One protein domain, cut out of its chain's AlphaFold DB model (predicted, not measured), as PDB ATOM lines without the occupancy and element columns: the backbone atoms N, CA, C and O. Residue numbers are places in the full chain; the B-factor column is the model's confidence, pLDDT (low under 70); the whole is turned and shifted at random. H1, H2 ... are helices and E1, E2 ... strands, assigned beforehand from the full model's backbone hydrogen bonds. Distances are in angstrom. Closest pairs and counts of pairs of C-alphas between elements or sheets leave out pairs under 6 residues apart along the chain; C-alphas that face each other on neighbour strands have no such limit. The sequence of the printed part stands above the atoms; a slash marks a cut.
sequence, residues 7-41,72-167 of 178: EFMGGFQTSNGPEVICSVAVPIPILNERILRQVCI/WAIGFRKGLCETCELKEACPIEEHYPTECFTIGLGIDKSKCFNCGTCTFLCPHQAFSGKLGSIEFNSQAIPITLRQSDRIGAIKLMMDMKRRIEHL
ATOM      1  N   GLU A   7     -22.697  15.654  30.469       83.06
ATOM      2  CA  GLU A   7     -21.600  15.417  31.412       83.06
ATOM      3  C   GLU A   7     -20.579  16.566  31.515       83.06
ATOM      4  O   GLU A   7     -19.754  16.573  32.425       83.06
ATOM      5  N   PHE A   8     -20.615  17.542  30.599       86.56
ATOM      6  CA  PHE A   8     -19.785  18.755  30.652       86.56
ATOM      7  C   PHE A   8     -20.561  20.003  31.095       86.56
ATOM      8  O   PHE A   8     -20.042  21.129  31.042       86.56
ATOM      9  N   MET A   9     -21.807  19.799  31.516       87.69
ATOM     10  CA  MET A   9     -22.670  20.798  32.124       87.69
ATOM     11  C   MET A   9     -22.841  20.484  33.609       87.69
ATOM     12  O   MET A   9     -22.777  19.335  34.037       87.69
ATOM     13  N   GLY A  10     -23.083  21.512  34.410       86.62
ATOM     14  CA  GLY A  10     -23.395  21.339  35.821       86.62
ATOM     15  C   GLY A  10     -23.609  22.680  36.494       86.62
ATOM     16  O   GLY A  10     -23.944  23.659  35.829       86.62
ATOM     17  N   GLY A  11     -23.417  22.742  37.805       89.38
ATOM     18  CA  GLY A  11     -23.603  23.995  38.511       89.38
ATOM     19  C   GLY A  11     -23.317  23.931  39.996       89.38
ATOM     20  O   GLY A  11     -23.018  22.874  40.552       89.38
ATOM     21  N   PHE A  12     -23.405  25.106  40.605       92.44
ATOM     22  CA  PHE A  12     -23.229  25.334  42.029       92.44
ATOM     23  C   PHE A  12     -24.490  26.003  42.576       92.44
ATOM     24  O   PHE A  12     -24.940  27.013  42.038       92.44
ATOM     25  N   GLN A  13     -25.047  25.478  43.659       90.56
ATOM     26  CA  GLN A  13     -26.017  26.193  44.474       90.56
ATOM     27  C   GLN A  13     -25.285  27.289  45.242       90.56
ATOM     28  O   GLN A  13     -24.341  27.019  45.989       90.56
ATOM     29  N   THR A  14     -25.703  28.535  45.037       87.75
ATOM     30  CA  THR A  14     -25.151  29.706  45.722       87.75
ATOM     31  C   THR A  14     -26.240  30.399  46.533       87.75
ATOM     32  O   THR A  14     -27.432  30.145  46.350       87.75
ATOM     33  N   SER A  15     -25.854  31.340  47.395       85.44
ATOM     34  CA  SER A  15     -26.813  32.169  48.135       85.44
ATOM     35  C   SER A  15     -27.699  33.040  47.235       85.44
ATOM     36  O   SER A  15     -28.758  33.476  47.675       85.44
ATOM     37  N   ASN A  16     -27.297  33.277  45.981       86.88
ATOM     38  CA  ASN A  16     -28.060  34.051  45.000       86.88
ATOM     39  C   ASN A  16     -28.755  33.158  43.950       86.88
ATOM     40  O   ASN A  16     -29.158  33.646  42.895       86.88
ATOM     41  N   GLY A  17     -28.875  31.854  44.225       89.38
ATOM     42  CA  GLY A  17     -29.487  30.863  43.342       89.38
ATOM     43  C   GLY A  17     -28.477  29.969  42.608       89.38
ATOM     44  O   GLY A  17     -27.272  30.033  42.877       89.38
ATOM     45  N   PRO A  18     -28.959  29.107  41.698       90.12
ATOM     46  CA  PRO A  18     -28.112  28.173  40.971       90.12
ATOM     47  C   PRO A  18     -27.243  28.898  39.938       90.12
ATOM     48  O   PRO A  18     -27.733  29.625  39.074       90.12
ATOM     49  N   GLU A  19     -25.940  28.650  39.996       91.12
ATOM     50  CA  GLU A  19     -24.972  29.060  38.988       91.12
ATOM     51  C   GLU A  19     -24.726  27.893  38.030       91.12
ATOM     52  O   GLU A  19     -24.185  26.859  38.421       91.12
ATOM     53  N   VAL A  20     -25.142  28.045  36.770       89.62
ATOM     54  CA  VAL A  20     -24.981  27.010  35.741       89.62
ATOM     55  C   VAL A  20     -23.630  27.169  35.056       89.62
ATOM     56  O   VAL A  20     -23.341  28.203  34.456       89.62
ATOM     57  N   ILE A  21     -22.827  26.110  35.084       88.88
ATOM     58  CA  ILE A  21     -21.544  26.039  34.394       88.88
ATOM     59  C   ILE A  21     -21.703  25.209  33.129       88.88
ATOM     60  O   ILE A  21     -22.186  24.076  33.145       88.88
ATOM     61  N   CYS A  22     -21.249  25.781  32.018       88.69
ATOM     62  CA  CYS A  22     -21.213  25.106  30.738       88.69
ATOM     63  C   CYS A  22     -19.793  25.136  30.184       88.69
ATOM     64  O   CYS A  22     -19.260  26.203  29.874       88.69
ATOM     65  N   SER A  23     -19.189  23.960  30.049       89.06
ATOM     66  CA  SER A  23     -17.851  23.851  29.481       89.06
ATOM     67  C   SER A  23     -17.906  23.933  27.956       89.06
ATOM     68  O   SER A  23     -18.855  23.477  27.313       89.06
ATOM     69  N   VAL A  24     -16.869  24.521  27.364       89.75
ATOM     70  CA  VAL A  24     -16.693  24.609  25.911       89.75
ATOM     71  C   VAL A  24     -15.280  24.180  25.545       89.75
ATOM     72  O   VAL A  24     -14.325  24.536  26.230       89.75
ATOM     73  N   ALA A  25     -15.144  23.438  24.449       89.50
ATOM     74  CA  ALA A  25     -13.865  23.236  23.782       89.50
ATOM     75  C   ALA A  25     -13.936  23.853  22.393       89.50
ATOM     76  O   ALA A  25     -14.878  23.616  21.637       89.50
ATOM     77  N   VAL A  26     -12.926  24.658  22.076       87.75
ATOM     78  CA  VAL A  26     -12.820  25.373  20.807       87.75
ATOM     79  C   VAL A  26     -11.458  25.048  20.199       87.75
ATOM     80  O   VAL A  26     -10.441  25.234  20.871       87.75
ATOM     81  N   PRO A  27     -11.404  24.557  18.951       88.06
ATOM     82  CA  PRO A  27     -10.147  24.341  18.264       88.06
ATOM     83  C   PRO A  27      -9.587  25.692  17.832       88.06
ATOM     84  O   PRO A  27     -10.277  26.487  17.195       88.06
ATOM     85  N   ILE A  28      -8.324  25.944  18.164       90.00
ATOM     86  CA  ILE A  28      -7.622  27.153  17.739       90.00
ATOM     87  C   ILE A  28      -6.672  26.763  16.601       90.00
ATOM     88  O   ILE A  28      -5.705  26.037  16.851       90.00
ATOM     89  N   PRO A  29      -6.915  27.202  15.354       89.75
ATOM     90  CA  PRO A  29      -6.029  26.887  14.242       89.75
ATOM     91  C   PRO A  29      -4.692  27.620  14.395       89.75
ATOM     92  O   PRO A  29      -4.642  28.843  14.546       89.75
ATOM     93  N   ILE A  30      -3.588  26.878  14.316       94.00
ATOM     94  CA  ILE A  30      -2.236  27.442  14.390       94.00
ATOM     95  C   ILE A  30      -1.786  27.840  12.983       94.00
ATOM     96  O   ILE A  30      -1.241  27.034  12.237       94.00
ATOM     97  N   LEU A  31      -2.046  29.094  12.608       95.25
ATOM     98  CA  LEU A  31      -1.772  29.607  11.254       95.25
ATOM     99  C   LEU A  31      -0.382  30.243  11.103       95.25
ATOM    100  O   LEU A  31       0.071  30.502   9.993       95.25
ATOM    101  N   ASN A  32       0.269  30.574  12.217       97.19
ATOM    102  CA  ASN A  32       1.599  31.175  12.257       97.19
ATOM    103  C   ASN A  32       2.200  31.037  13.662       97.19
ATOM    104  O   ASN A  32       1.502  30.730  14.633       97.19
ATOM    105  N   GLU A  33       3.493  31.333  13.790       97.56
ATOM    106  CA  GLU A  33       4.179  31.227  15.078       97.56
ATOM    107  C   GLU A  33       3.674  32.200  16.146       97.56
ATOM    108  O   GLU A  33       3.809  31.927  17.337       97.56
ATOM    109  N   ARG A  34       3.105  33.348  15.757       96.62
ATOM    110  CA  ARG A  34       2.548  34.293  16.732       96.62
ATOM    111  C   ARG A  34       1.391  33.640  17.487       96.62
ATOM    112  O   ARG A  34       1.366  33.733  18.709       96.62
ATOM    113  N   ILE A  35       0.490  32.953  16.781       95.94
ATOM    114  CA  ILE A  35      -0.615  32.209  17.402       95.94
ATOM    115  C   ILE A  35      -0.062  31.087  18.284       95.94
ATOM    116  O   ILE A  35      -0.481  30.973  19.433       95.94
ATOM    117  N   LEU A  36       0.918  30.318  17.790       96.56
ATOM    118  CA  LEU A  36       1.553  29.252  18.571       96.56
ATOM    119  C   LEU A  36       2.106  29.779  19.905       96.56
ATOM    120  O   LEU A  36       1.804  29.238  20.964       96.56
ATOM    121  N   ARG A  37       2.857  30.886  19.870       96.25
ATOM    122  CA  ARG A  37       3.396  31.518  21.082       96.25
ATOM    123  C   ARG A  37       2.303  31.957  22.058       96.25
ATOM    124  O   ARG A  37       2.502  31.848  23.261       96.25
ATOM    125  N   GLN A  38       1.165  32.440  21.557       93.94
ATOM    126  CA  GLN A  38       0.056  32.901  22.397       93.94
ATOM    127  C   GLN A  38      -0.716  31.753  23.060       93.94
ATOM    128  O   GLN A  38      -1.125  31.898  24.207       93.94
ATOM    129  N   VAL A  39      -0.895  30.613  22.387       93.94
ATOM    130  CA  VAL A  39      -1.587  29.454  22.987       93.94
ATOM    131  C   VAL A  39      -0.700  28.659  23.951       93.94
ATOM    132  O   VAL A  39      -1.211  27.899  24.765       93.94
ATOM    133  N   CYS A  40       0.622  28.839  23.884       94.44
ATOM    134  CA  CYS A  40       1.593  28.177  24.760       94.44
ATOM    135  C   CYS A  40       1.917  28.961  26.047       94.44
ATOM    136  O   CYS A  40       2.888  28.627  26.728       94.44
ATOM    137  N   ILE A  41       1.147  29.999  26.390       95.25
ATOM    138  CA  ILE A  41       1.330  30.730  27.652       95.25
ATOM    139  C   ILE A  41       0.976  29.791  28.820       95.25
ATOM    140  O   ILE A  41      -0.143  29.282  28.866       95.25
ATOM    141  N   TRP A  72      -5.865  17.913  41.741       94.75
ATOM    142  CA  TRP A  72      -6.985  18.248  40.851       94.75
ATOM    143  C   TRP A  72      -8.214  17.370  41.090       94.75
ATOM    144  O   TRP A  72      -9.312  17.741  40.692       94.75
ATOM    145  N   ALA A  73      -8.029  16.198  41.700       94.69
ATOM    146  CA  ALA A  73      -9.086  15.235  41.973       94.69
ATOM    147  C   ALA A  73      -9.351  15.150  43.472       94.69
ATOM    148  O   ALA A  73      -8.415  15.089  44.269       94.69
ATOM    149  N   ILE A  74     -10.625  15.050  43.844       95.06
ATOM    150  CA  ILE A  74     -11.003  14.794  45.234       95.06
ATOM    151  C   ILE A  74     -11.146  13.291  45.481       95.06
ATOM    152  O   ILE A  74     -11.925  12.596  44.814       95.06
ATOM    153  N   GLY A  75     -10.403  12.797  46.469       95.25
ATOM    154  CA  GLY A  75     -10.510  11.443  47.000       95.25
ATOM    155  C   GLY A  75     -11.681  11.298  47.971       95.25
ATOM    156  O   GLY A  75     -12.070  12.258  48.632       95.25
ATOM    157  N   PHE A  76     -12.236  10.089  48.062       95.44
ATOM    158  CA  PHE A  76     -13.331   9.751  48.972       95.44
ATOM    159  C   PHE A  76     -13.102   8.383  49.610       95.44
ATOM    160  O   PHE A  76     -12.821   7.406  48.915       95.44
ATOM    161  N   ARG A  77     -13.237   8.312  50.933       94.00
ATOM    162  CA  ARG A  77     -13.056   7.106  51.742       94.00
ATOM    163  C   ARG A  77     -14.397   6.684  52.332       94.00
ATOM    164  O   ARG A  77     -14.753   7.103  53.430       94.00
ATOM    165  N   LYS A  78     -15.117   5.817  51.612       91.31
ATOM    166  CA  LYS A  78     -16.468   5.362  51.984       91.31
ATOM    167  C   LYS A  78     -16.552   4.796  53.408       91.31
ATOM    168  O   LYS A  78     -17.471   5.152  54.137       91.31
ATOM    169  N   GLY A  79     -15.563   4.000  53.821       90.94
ATOM    170  CA  GLY A  79     -15.545   3.377  55.150       90.94
ATOM    171  C   GLY A  79     -15.608   4.376  56.313       90.94
ATOM    172  O   GLY A  79     -16.200   4.069  57.339       90.94
ATOM    173  N   LEU A  80     -15.091   5.601  56.138       91.00
ATOM    174  CA  LEU A  80     -15.182   6.646  57.168       91.00
ATOM    175  C   LEU A  80     -16.603   7.206  57.317       91.00
ATOM    176  O   LEU A  80     -16.966   7.669  58.391       91.00
ATOM    177  N   CYS A  81     -17.424   7.150  56.265       91.75
ATOM    178  CA  CYS A  81     -18.832   7.543  56.335       91.75
ATOM    179  C   CYS A  81     -19.729   6.416  56.866       91.75
ATOM    180  O   CYS A  81     -20.755   6.689  57.484       91.75
ATOM    181  N   GLU A  82     -19.366   5.152  56.637       89.06
ATOM    182  CA  GLU A  82     -20.169   3.991  57.047       89.06
ATOM    183  C   GLU A  82     -20.297   3.863  58.566       89.06
ATOM    184  O   GLU A  82     -21.345   3.440  59.050       89.06
ATOM    185  N   THR A  83     -19.284   4.289  59.318       87.50
ATOM    186  CA  THR A  83     -19.286   4.279  60.790       87.50
ATOM    187  C   THR A  83     -19.453   5.669  61.403       87.50
ATOM    188  O   THR A  83     -19.322   5.804  62.613       87.50
ATOM    189  N   CYS A  84     -19.714   6.692  60.585       91.06
ATOM    190  CA  CYS A  84     -19.839   8.073  61.041       91.06
ATOM    191  C   CYS A  84     -21.086   8.253  61.915       91.06
ATOM    192  O   CYS A  84     -22.183   7.831  61.543       91.06
ATOM    193  N   GLU A  85     -20.919   8.915  63.051       91.38
ATOM    194  CA  GLU A  85     -21.973   9.269  63.998       91.38
ATOM    195  C   GLU A  85     -22.836  10.448  63.518       91.38
ATOM    196  O   GLU A  85     -23.974  10.596  63.950       91.38
ATOM    197  N   LEU A  86     -22.332  11.255  62.579       89.69
ATOM    198  CA  LEU A  86     -23.001  12.452  62.057       89.69
ATOM    199  C   LEU A  86     -23.908  12.180  60.847       89.69
ATOM    200  O   LEU A  86     -24.205  13.103  60.099       89.69
ATOM    201  N   LYS A  87     -24.333  10.934  60.598       84.62
ATOM    202  CA  LYS A  87     -25.130  10.598  59.400       84.62
ATOM    203  C   LYS A  87     -26.408  11.431  59.274       84.62
ATOM    204  O   LYS A  87     -26.674  11.947  58.203       84.62
ATOM    205  N   GLU A  88     -27.143  11.620  60.362       86.00
ATOM    206  CA  GLU A  88     -28.412  12.369  60.348       86.00
ATOM    207  C   GLU A  88     -28.226  13.894  60.227       86.00
ATOM    208  O   GLU A  88     -29.185  14.617  59.984       86.00
ATOM    209  N   ALA A  89     -27.002  14.397  60.416       89.75
ATOM    210  CA  ALA A  89     -26.673  15.823  60.414       89.75
ATOM    211  C   ALA A  89     -25.358  16.083  59.658       89.75
ATOM    212  O   ALA A  89     -24.488  16.830  60.110       89.75
ATOM    213  N   CYS A  90     -25.156  15.386  58.537       91.88
ATOM    214  CA  CYS A  90     -23.904  15.462  57.799       91.88
ATOM    215  C   CYS A  90     -23.796  16.823  57.091       91.88
ATOM    216  O   CYS A  90     -24.552  17.071  56.150       91.88
ATOM    217  N   PRO A  91     -22.796  17.661  57.422       91.81
ATOM    218  CA  PRO A  91     -22.674  18.997  56.833       91.81
ATOM    219  C   PRO A  91     -22.374  18.961  55.330       91.81
ATOM    220  O   PRO A  91     -22.549  19.956  54.634       91.81
ATOM    221  N   ILE A  92     -21.903  17.822  54.809       92.00
ATOM    222  CA  ILE A  92     -21.715  17.645  53.369       92.00
ATOM    223  C   ILE A  92     -23.069  17.547  52.680       92.00
ATOM    224  O   ILE A  92     -23.328  18.320  51.776       92.00
ATOM    225  N   GLU A  93     -23.945  16.635  53.087       87.31
ATOM    226  CA  GLU A  93     -25.223  16.453  52.387       87.31
ATOM    227  C   GLU A  93     -26.091  17.724  52.429       87.31
ATOM    228  O   GLU A  93     -26.767  18.031  51.454       87.31
ATOM    229  N   GLU A  94     -25.977  18.520  53.498       84.56
ATOM    230  CA  GLU A  94     -26.705  19.783  53.657       84.56
ATOM    231  C   GLU A  94     -26.115  20.963  52.860       84.56
ATOM    232  O   GLU A  94     -26.860  21.794  52.337       84.56
ATOM    233  N   HIS A  95     -24.785  21.079  52.767       86.12
ATOM    234  CA  HIS A  95     -24.126  22.288  52.243       86.12
ATOM    235  C   HIS A  95     -23.265  22.054  51.000       86.12
ATOM    236  O   HIS A  95     -22.541  22.957  50.567       86.12
ATOM    237  N   TYR A  96     -23.285  20.855  50.419       88.25
ATOM    238  CA  TYR A  96     -22.457  20.572  49.257       88.25
ATOM    239  C   TYR A  96     -23.016  21.247  47.997       88.25
ATOM    240  O   TYR A  96     -24.091  20.880  47.522       88.25
ATOM    241  N   PRO A  97     -22.279  22.189  47.384       86.88
ATOM    242  CA  PRO A  97     -22.869  23.111  46.419       86.88
ATOM    243  C   PRO A  97     -23.237  22.454  45.087       86.88
ATOM    244  O   PRO A  97     -24.027  23.015  44.344       86.88
ATOM    245  N   THR A  98     -22.677  21.290  44.748       88.56
ATOM    246  CA  THR A  98     -22.961  20.617  43.467       88.56
ATOM    247  C   THR A  98     -23.902  19.419  43.607       88.56
ATOM    248  O   THR A  98     -24.042  18.664  42.649       88.56
ATOM    249  N   GLU A  99     -24.457  19.173  44.803       87.06
ATOM    250  CA  GLU A  99     -25.391  18.063  45.080       87.06
ATOM    251  C   GLU A  99     -24.890  16.680  44.588       87.06
ATOM    252  O   GLU A  99     -25.664  15.801  44.211       87.06
ATOM    253  N   CYS A 100     -23.566  16.466  44.546       90.75
ATOM    254  CA  CYS A 100     -22.973  15.238  44.004       90.75
ATOM    255  C   CYS A 100     -22.640  14.192  45.074       90.75
ATOM    256  O   CYS A 100     -21.879  13.266  44.801       90.75
ATOM    257  N   PHE A 101     -23.117  14.356  46.304       93.44
ATOM    258  CA  PHE A 101     -22.849  13.432  47.399       93.44
ATOM    259  C   PHE A 101     -24.147  13.047  48.092       93.44
ATOM    260  O   PHE A 101     -24.970  13.910  48.380       93.44
ATOM    261  N   THR A 102     -24.285  11.760  48.390       91.25
ATOM    262  CA  THR A 102     -25.398  11.226  49.177       91.25
ATOM    263  C   THR A 102     -24.861  10.222  50.185       91.25
ATOM    264  O   THR A 102     -24.022   9.377  49.848       91.25
ATOM    265  N   ILE A 103     -25.334  10.287  51.426       88.44
ATOM    266  CA  ILE A 103     -24.921   9.358  52.481       88.44
ATOM    267  C   ILE A 103     -25.303   7.923  52.091       88.44
ATOM    268  O   ILE A 103     -26.345   7.655  51.503       88.44
ATOM    269  N   GLY A 104     -24.408   6.968  52.358       85.38
ATOM    270  CA  GLY A 104     -24.577   5.558  51.981       85.38
ATOM    271  C   GLY A 104     -24.254   5.239  50.513       85.38
ATOM    272  O   GLY A 104     -23.695   4.172  50.243       85.38
ATOM    273  N   LEU A 105     -24.509   6.167  49.583       89.31
ATOM    274  CA  LEU A 105     -24.191   6.011  48.155       89.31
ATOM    275  C   LEU A 105     -22.776   6.501  47.805       89.31
ATOM    276  O   LEU A 105     -22.050   5.819  47.081       89.31
ATOM    277  N   GLY A 106     -22.345   7.633  48.364       91.75
ATOM    278  CA  GLY A 106     -21.041   8.245  48.109       91.75
ATOM    279  C   GLY A 106     -21.088   9.394  47.097       91.75
ATOM    280  O   GLY A 106     -22.099  10.078  46.967       91.75
ATOM    281  N   ILE A 107     -19.960   9.643  46.419       92.56
ATOM    282  CA  ILE A 107     -19.829  10.721  45.425       92.56
ATOM    283  C   ILE A 107     -20.274  10.243  44.040       92.56
ATOM    284  O   ILE A 107     -19.651   9.348  43.467       92.56
ATOM    285  N   ASP A 108     -21.238  10.940  43.447       91.31
ATOM    286  CA  ASP A 108     -21.512  10.902  42.016       91.31
ATOM    287  C   ASP A 108     -20.423  11.674  41.251       91.31
ATOM    288  O   ASP A 108     -20.398  12.907  41.186       91.31
ATOM    289  N   LYS A 109     -19.485  10.929  40.659       88.56
ATOM    290  CA  LYS A 109     -18.364  11.493  39.896       88.56
ATOM    291  C   LYS A 109     -18.776  12.130  38.568       88.56
ATOM    292  O   LYS A 109     -17.954  12.847  38.007       88.56
ATOM    293  N   SER A 110     -19.998  11.905  38.082       85.56
ATOM    294  CA  SER A 110     -20.509  12.583  36.885       85.56
ATOM    295  C   SER A 110     -20.942  14.027  37.169       85.56
ATOM    296  O   SER A 110     -20.877  14.866  36.281       85.56
ATOM    297  N   LYS A 111     -21.309  14.330  38.422       87.06
ATOM    298  CA  LYS A 111     -21.721  15.671  38.879       87.06
ATOM    299  C   LYS A 111     -20.634  16.417  39.658       87.06
ATOM    300  O   LYS A 111     -20.769  17.600  39.959       87.06
ATOM    301  N   CYS A 112     -19.574  15.722  40.062       91.44
ATOM    302  CA  CYS A 112     -18.523  16.269  40.912       91.44
ATOM    303  C   CYS A 112     -17.552  17.162  40.125       91.44
ATOM    304  O   CYS A 112     -16.803  16.666  39.289       91.44
ATOM    305  N   PHE A 113     -17.465  18.442  40.491       92.25
ATOM    306  CA  PHE A 113     -16.520  19.404  39.897       92.25
ATOM    307  C   PHE A 113     -15.099  19.344  40.477       92.25
ATOM    308  O   PHE A 113     -14.258  20.169  40.143       92.25
ATOM    309  N   ASN A 114     -14.824  18.421  41.405       93.75
ATOM    310  CA  ASN A 114     -13.580  18.409  42.187       93.75
ATOM    311  C   ASN A 114     -13.267  19.765  42.863       93.75
ATOM    312  O   ASN A 114     -12.108  20.104  43.087       93.75
ATOM    313  N   CYS A 115     -14.306  20.534  43.214       93.81
ATOM    314  CA  CYS A 115     -14.176  21.896  43.737       93.81
ATOM    315  C   CYS A 115     -13.463  21.965  45.091       93.81
ATOM    316  O   CYS A 115     -12.875  22.991  45.420       93.81
ATOM    317  N   GLY A 116     -13.516  20.880  45.868       94.50
ATOM    318  CA  GLY A 116     -12.780  20.730  47.117       94.50
ATOM    319  C   GLY A 116     -13.521  21.139  48.388       94.50
ATOM    320  O   GLY A 116     -13.035  20.821  49.470       94.50
ATOM    321  N   THR A 117     -14.731  21.701  48.299       94.12
ATOM    322  CA  THR A 117     -15.530  22.126  49.466       94.12
ATOM    323  C   THR A 117     -15.681  21.028  50.527       94.12
ATOM    324  O   THR A 117     -15.604  21.286  51.725       94.12
ATOM    325  N   CYS A 118     -15.832  19.769  50.104       94.88
ATOM    326  CA  CYS A 118     -15.984  18.629  51.013       94.88
ATOM    327  C   CYS A 118     -14.743  18.324  51.855       94.88
ATOM    328  O   CYS A 118     -14.876  17.749  52.933       94.88
ATOM    329  N   THR A 119     -13.551  18.714  51.393       94.94
ATOM    330  CA  THR A 119     -12.306  18.546  52.159       94.94
ATOM    331  C   THR A 119     -12.255  19.474  53.371       94.94
ATOM    332  O   THR A 119     -11.625  19.131  54.365       94.94
ATOM    333  N   PHE A 120     -12.956  20.609  53.302       92.50
ATOM    334  CA  PHE A 120     -13.079  21.569  54.393       92.50
ATOM    335  C   PHE A 120     -14.291  21.278  55.289       92.50
ATOM    336  O   PHE A 120     -14.188  21.352  56.508       92.50
ATOM    337  N   LEU A 121     -15.436  20.917  54.699       93.12
ATOM    338  CA  LEU A 121     -16.688  20.725  55.438       93.12
ATOM    339  C   LEU A 121     -16.760  19.418  56.245       93.12
ATOM    340  O   LEU A 121     -17.518  19.346  57.207       93.12
ATOM    341  N   CYS A 122     -16.044  18.359  55.852       94.38
ATOM    342  CA  CYS A 122     -16.177  17.053  56.500       94.38
ATOM    343  C   CYS A 122     -15.305  16.967  57.768       94.38
ATOM    344  O   CYS A 122     -14.081  16.860  57.640       94.38
ATOM    345  N   PRO A 123     -15.886  16.890  58.981       92.75
ATOM    346  CA  PRO A 123     -15.102  16.859  60.222       92.75
ATOM    347  C   PRO A 123     -14.281  15.569  60.386       92.75
ATOM    348  O   PRO A 123     -13.218  15.583  60.999       92.75
ATOM    349  N   HIS A 124     -14.726  14.460  59.784       92.75
ATOM    350  CA  HIS A 124     -14.044  13.158  59.839       92.75
ATOM    351  C   HIS A 124     -13.080  12.913  58.670       92.75
ATOM    352  O   HIS A 124     -12.568  11.804  58.514       92.75
ATOM    353  N   GLN A 125     -12.834  13.922  57.824       92.44
ATOM    354  CA  GLN A 125     -11.875  13.837  56.718       92.44
ATOM    355  C   GLN A 125     -12.138  12.647  55.773       92.44
ATOM    356  O   GLN A 125     -11.212  12.023  55.242       92.44
ATOM    357  N   ALA A 126     -13.412  12.313  55.535       95.06
ATOM    358  CA  ALA A 126     -13.793  11.283  54.567       95.06
ATOM    359  C   ALA A 126     -13.378  11.647  53.130       95.06
ATOM    360  O   ALA A 126     -13.261  10.773  52.272       95.06
ATOM    361  N   PHE A 127     -13.104  12.928  52.884       95.69
ATOM    362  CA  PHE A 127     -12.668  13.483  51.612       95.69
ATOM    363  C   PHE A 127     -11.224  13.964  51.721       95.69
ATOM    364  O   PHE A 127     -10.809  14.458  52.768       95.69
ATOM    365  N   SER A 128     -10.459  13.839  50.640       95.50
ATOM    366  CA  SER A 128      -9.058  14.267  50.605       95.50
ATOM    367  C   SER A 128      -8.724  15.009  49.317       95.50
ATOM    368  O   SER A 128      -9.134  14.595  48.234       95.50
ATOM    369  N   GLY A 129      -7.926  16.063  49.438       95.06
ATOM    370  CA  GLY A 129      -7.385  16.826  48.319       95.06
ATOM    371  C   GLY A 129      -6.634  18.044  48.844       95.06
ATOM    372  O   GLY A 129      -7.136  18.754  49.711       95.06
ATOM    373  N   LYS A 130      -5.415  18.272  48.360       95.56
ATOM    374  CA  LYS A 130      -4.602  19.439  48.708       95.56
ATOM    375  C   LYS A 130      -4.845  20.545  47.690       95.56
ATOM    376  O   LYS A 130      -4.295  20.497  46.598       95.56
ATOM    377  N   LEU A 131      -5.642  21.547  48.046       95.69
ATOM    378  CA  LEU A 131      -5.995  22.644  47.131       95.69
ATOM    379  C   LEU A 131      -4.954  23.777  47.099       95.69
ATOM    380  O   LEU A 131      -5.012  24.640  46.227       95.69
ATOM    381  N   GLY A 132      -3.990  23.764  48.021       95.50
ATOM    382  CA  GLY A 132      -2.974  24.807  48.132       95.50
ATOM    383  C   GLY A 132      -3.510  26.108  48.733       95.50
ATOM    384  O   GLY A 132      -4.567  26.146  49.369       95.50
ATOM    385  N   SER A 133      -2.738  27.172  48.551       96.38
ATOM    386  CA  SER A 133      -3.007  28.503  49.087       96.38
ATOM    387  C   SER A 133      -2.501  29.580  48.138       96.38
ATOM    388  O   SER A 133      -1.614  29.335  47.320       96.38
ATOM    389  N   ILE A 134      -3.052  30.780  48.276       96.31
ATOM    390  CA  ILE A 134      -2.610  31.984  47.579       96.31
ATOM    391  C   ILE A 134      -1.922  32.891  48.596       96.31
ATOM    392  O   ILE A 134      -2.472  33.155  49.661       96.31
ATOM    393  N   GLU A 135      -0.733  33.379  48.265       94.81
ATOM    394  CA  GLU A 135      -0.043  34.386  49.072       94.81
ATOM    395  C   GLU A 135      -0.660  35.770  48.834       94.81
ATOM    396  O   GLU A 135      -0.711  36.255  47.703       94.81
ATOM    397  N   PHE A 136      -1.113  36.428  49.898       94.38
ATOM    398  CA  PHE A 136      -1.654  37.785  49.849       94.38
ATOM    399  C   PHE A 136      -1.316  38.530  51.140       94.38
ATOM    400  O   PHE A 136      -1.555  38.023  52.231       94.38
ATOM    401  N   ASN A 137      -0.746  39.736  51.039       93.75
ATOM    402  CA  ASN A 137      -0.314  40.539  52.194       93.75
ATOM    403  C   ASN A 137       0.557  39.769  53.212       93.75
ATOM    404  O   ASN A 137       0.417  39.940  54.419       93.75
ATOM    405  N   SER A 138       1.494  38.947  52.721       94.12
ATOM    406  CA  SER A 138       2.368  38.077  53.537       94.12
ATOM    407  C   SER A 138       1.626  37.007  54.351       94.12
ATOM    408  O   SER A 138       2.155  36.501  55.340       94.12
ATOM    409  N   GLN A 139       0.402  36.672  53.946       95.31
ATOM    410  CA  GLN A 139      -0.390  35.601  54.521       95.31
ATOM    411  C   GLN A 139      -0.759  34.578  53.444       95.31
ATOM    412  O   GLN A 139      -1.271  34.929  52.380       95.31
ATOM    413  N   ALA A 140      -0.582  33.299  53.771       95.75
ATOM    414  CA  ALA A 140      -1.096  32.198  52.974       95.75
ATOM    415  C   ALA A 140      -2.611  32.057  53.200       95.75
ATOM    416  O   ALA A 140      -3.063  31.654  54.275       95.75
ATOM    417  N   ILE A 141      -3.403  32.387  52.183       95.00
ATOM    418  CA  ILE A 141      -4.856  32.221  52.185       95.00
ATOM    419  C   ILE A 141      -5.189  30.847  51.592       95.00
ATOM    420  O   ILE A 141      -4.894  30.612  50.418       95.00
ATOM    421  N   PRO A 142      -5.792  29.917  52.353       95.38
ATOM    422  CA  PRO A 142      -6.112  28.591  51.842       95.38
ATOM    423  C   PRO A 142      -7.197  28.658  50.766       95.38
ATOM    424  O   PRO A 142      -8.209  29.342  50.916       95.38
ATOM    425  N   ILE A 143      -7.014  27.885  49.699       95.38
ATOM    426  CA  ILE A 143      -8.061  27.668  48.700       95.38
ATOM    427  C   ILE A 143      -9.013  26.622  49.277       95.38
ATOM    428  O   ILE A 143      -8.610  25.490  49.521       95.38
ATOM    429  N   THR A 144     -10.272  26.988  49.505       93.12
ATOM    430  CA  THR A 144     -11.296  26.080  50.059       93.12
ATOM    431  C   THR A 144     -12.290  25.592  49.010       93.12
ATOM    432  O   THR A 144     -12.976  24.592  49.223       93.12
ATOM    433  N   LEU A 145     -12.364  26.283  47.868       93.38
ATOM    434  CA  LEU A 145     -13.290  25.991  46.783       93.38
ATOM    435  C   LEU A 145     -12.729  26.501  45.448       93.38
ATOM    436  O   LEU A 145     -12.292  27.645  45.350       93.38
ATOM    437  N   ARG A 146     -12.806  25.677  44.397       93.62
ATOM    438  CA  ARG A 146     -12.616  26.083  42.993       93.62
ATOM    439  C   ARG A 146     -13.935  25.954  42.230       93.62
ATOM    440  O   ARG A 146     -14.464  24.852  42.111       93.62
ATOM    441  N   GLN A 147     -14.462  27.056  41.690       90.75
ATOM    442  CA  GLN A 147     -15.685  27.057  40.860       90.75
ATOM    443  C   GLN A 147     -15.389  26.678  39.398       90.75
ATOM    444  O   GLN A 147     -15.815  27.333  38.454       90.75
ATOM    445  N   SER A 148     -14.566  25.655  39.194       89.56
ATOM    446  CA  SER A 148     -14.186  25.131  37.880       89.56
ATOM    447  C   SER A 148     -13.615  23.723  38.043       89.56
ATOM    448  O   SER A 148     -13.192  23.352  39.135       89.56
ATOM    449  N   ASP A 149     -13.604  22.938  36.962       91.56
ATOM    450  CA  ASP A 149     -13.092  21.564  36.964       91.56
ATOM    451  C   ASP A 149     -12.017  21.375  35.889       91.56
ATOM    452  O   ASP A 149     -12.299  21.265  34.692       91.56
ATOM    453  N   ARG A 150     -10.755  21.308  36.322       92.62
ATOM    454  CA  ARG A 150      -9.611  21.093  35.429       92.62
ATOM    455  C   ARG A 150      -9.628  19.704  34.797       92.62
ATOM    456  O   ARG A 150      -9.225  19.559  33.645       92.62
ATOM    457  N   ILE A 151     -10.104  18.688  35.516       92.81
ATOM    458  CA  ILE A 151     -10.186  17.324  34.986       92.81
ATOM    459  C   ILE A 151     -11.268  17.263  33.909       92.81
ATOM    460  O   ILE A 151     -11.016  16.730  32.828       92.81
ATOM    461  N   GLY A 152     -12.440  17.844  34.173       91.69
ATOM    462  CA  GLY A 152     -13.516  18.011  33.196       91.69
ATOM    463  C   GLY A 152     -13.058  18.757  31.942       91.69
ATOM    464  O   GLY A 152     -13.273  18.274  30.830       91.69
ATOM    465  N   ALA A 153     -12.331  19.867  32.103       92.19
ATOM    466  CA  ALA A 153     -11.776  20.627  30.982       92.19
ATOM    467  C   ALA A 153     -10.796  19.800  30.128       92.19
ATOM    468  O   ALA A 153     -10.891  19.806  28.901       92.19
ATOM    469  N   ILE A 154      -9.890  19.035  30.755       93.81
ATOM    470  CA  ILE A 154      -8.956  18.149  30.038       93.81
ATOM    471  C   ILE A 154      -9.713  17.034  29.308       93.81
ATOM    472  O   ILE A 154      -9.392  16.733  28.159       93.81
ATOM    473  N   LYS A 155     -10.731  16.433  29.935       93.19
ATOM    474  CA  LYS A 155     -11.577  15.414  29.293       93.19
ATOM    475  C   LYS A 155     -12.275  15.971  28.051       93.19
ATOM    476  O   LYS A 155     -12.213  15.338  27.000       93.19
ATOM    477  N   LEU A 156     -12.872  17.160  28.153       92.94
ATOM    478  CA  LEU A 156     -13.533  17.826  27.030       92.94
ATOM    479  C   LEU A 156     -12.540  18.183  25.914       92.94
ATOM    480  O   LEU A 156     -12.831  17.987  24.737       92.94
ATOM    481  N   MET A 157     -11.340  18.651  26.270       93.88
ATOM    482  CA  MET A 157     -10.262  18.908  25.311       93.88
ATOM    483  C   MET A 157      -9.856  17.630  24.561       93.88
ATOM    484  O   MET A 157      -9.701  17.658  23.342       93.88
ATOM    485  N   MET A 158      -9.698  16.508  25.270       94.62
ATOM    486  CA  MET A 158      -9.352  15.219  24.658       94.62
ATOM    487  C   MET A 158     -10.479  14.679  23.774       94.62
ATOM    488  O   MET A 158     -10.199  14.114  22.718       94.62
ATOM    489  N   ASP A 159     -11.741  14.876  24.165       92.12
ATOM    490  CA  ASP A 159     -12.889  14.552  23.314       92.12
ATOM    491  C   ASP A 159     -12.886  15.373  22.023       92.12
ATOM    492  O   ASP A 159     -12.973  14.811  20.933       92.12
ATOM    493  N   MET A 160     -12.677  16.688  22.132       91.44
ATOM    494  CA  MET A 160     -12.609  17.568  20.970       91.44
ATOM    495  C   MET A 160     -11.446  17.208  20.043       91.44
ATOM    496  O   MET A 160     -11.625  17.153  18.828       91.44
ATOM    497  N   LYS A 161     -10.269  16.905  20.603       93.06
ATOM    498  CA  LYS A 161      -9.118  16.420  19.833       93.06
ATOM    499  C   LYS A 161      -9.480  15.166  19.032       93.06
ATOM    500  O   LYS A 161      -9.261  15.143  17.825       93.06
ATOM    501  N   ARG A 162     -10.075  14.164  19.686       93.56
ATOM    502  CA  ARG A 162     -10.506  12.915  19.043       93.56
ATOM    503  C   ARG A 162     -11.497  13.184  17.904       93.56
ATOM    504  O   ARG A 162     -11.307  12.671  16.808       93.56
ATOM    505  N   ARG A 163     -12.504  14.038  18.125       90.69
ATOM    506  CA  ARG A 163     -13.476  14.417  17.082       90.69
ATOM    507  C   ARG A 163     -12.810  15.078  15.870       90.69
ATOM    508  O   ARG A 163     -13.209  14.814  14.742       90.69
ATOM    509  N   ILE A 164     -11.788  15.911  16.080       89.06
ATOM    510  CA  ILE A 164     -11.010  16.515  14.983       89.06
ATOM    511  C   ILE A 164     -10.232  15.444  14.215       89.06
ATOM    512  O   ILE A 164     -10.277  15.430  12.988       89.06
ATOM    513  N   GLU A 165      -9.537  14.548  14.920       92.00
ATOM    514  CA  GLU A 165      -8.728  13.477  14.314       92.00
ATOM    515  C   GLU A 165      -9.574  12.501  13.480       92.00
ATOM    516  O   GLU A 165      -9.103  12.005  12.458       92.00
ATOM    517  N   HIS A 166     -10.829  12.269  13.874       92.88
ATOM    518  CA  HIS A 166     -11.774  11.416  13.149       92.88
ATOM    519  C   HIS A 166     -12.662  12.154  12.139       92.88
ATOM    520  O   HIS A 166     -13.433  11.508  11.437       92.88
ATOM    521  N   LEU A 167     -12.531  13.481  12.012       85.25
ATOM    522  CA  LEU A 167     -13.398  14.323  11.175       85.25
ATOM    523  C   LEU A 167     -14.889  14.264  11.575       85.25
ATOM    524  O   LEU A 167     -15.768  14.536  10.760       85.25
TER     525      LEU A 167
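This is residues 7 to 41 and 72 to 167 of the 178 residues of the protein "4Fe-4S ferredoxin-type domain-containing protein" of Candidatus Lokiarchaeota archaeon (UniProt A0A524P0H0). Look for a loop-rich body, which holds the short helices H2, H3 and H4 and the unnamed residues 96 to 116; H5 runs away from it, E1-E2 and E3-E4 form two separate hairpins, and H1 lies far out beyond the link after E2. The printed part has 131 residues, in the order E1 E2 H1 H2 H3 H4 E3 E4 H5, with two antiparallel two-stranded sheets. The class is mixed, helices and strands, though under half of the residues are in named elements. The whole is loose, with a radius of gyration of the C-alphas of 18.4 A and spans of 61 by 44 by 31 A.

Begin at the hairpin of E1, residues 9 to 14, and E2, residues 17 to 22, antiparallel at 156 degrees; N 12 and O 19 are within hydrogen-bond range at 2.9 A. In the other hairpin, E3, residues 133 to 136, and E4, residues 139 to 142, are antiparallel at 147 degrees, with N 134 and O 141 at 2.8 A. E1 and E3 are apart. H3, residues 91 to 95, and H4, residues 117 to 121, only just touch, with 3 pairs of C-alphas within 8 A, the closest being those of Ile 92 and Leu 121 at 6.2 A. H1, residues 33 to 39, H2, residues 78 to 82, and H5, residues 150 to 165, touch no helix. In H1, H2, H3, H4 and H5 every O i to N i+4 pair is within hydrogen-bond range.

Find C-alpha 9 at (-22.670, 20.798, 32.124); from there E1 runs 16.4 A, and E2 returns over 16.1 A. H1 is 9.9 A long, H2 6.4 A, H3 5.8 A, H4 6.2 A, and E3 and E4 9.4 A each. H5 runs 22.5 A to C-alpha 165 at (-8.728, 13.477, 14.314).

The C-alphas farthest apart, those of Asn 32 and Glu 85, are 60.9 A apart. Residues 42 to 71 are not printed, and C-alphas 41 and 72 are 20.0 A apart across this cut. The links H3 to H4 and H4 to E3 are long. No printed residue is under 70 in pLDDT.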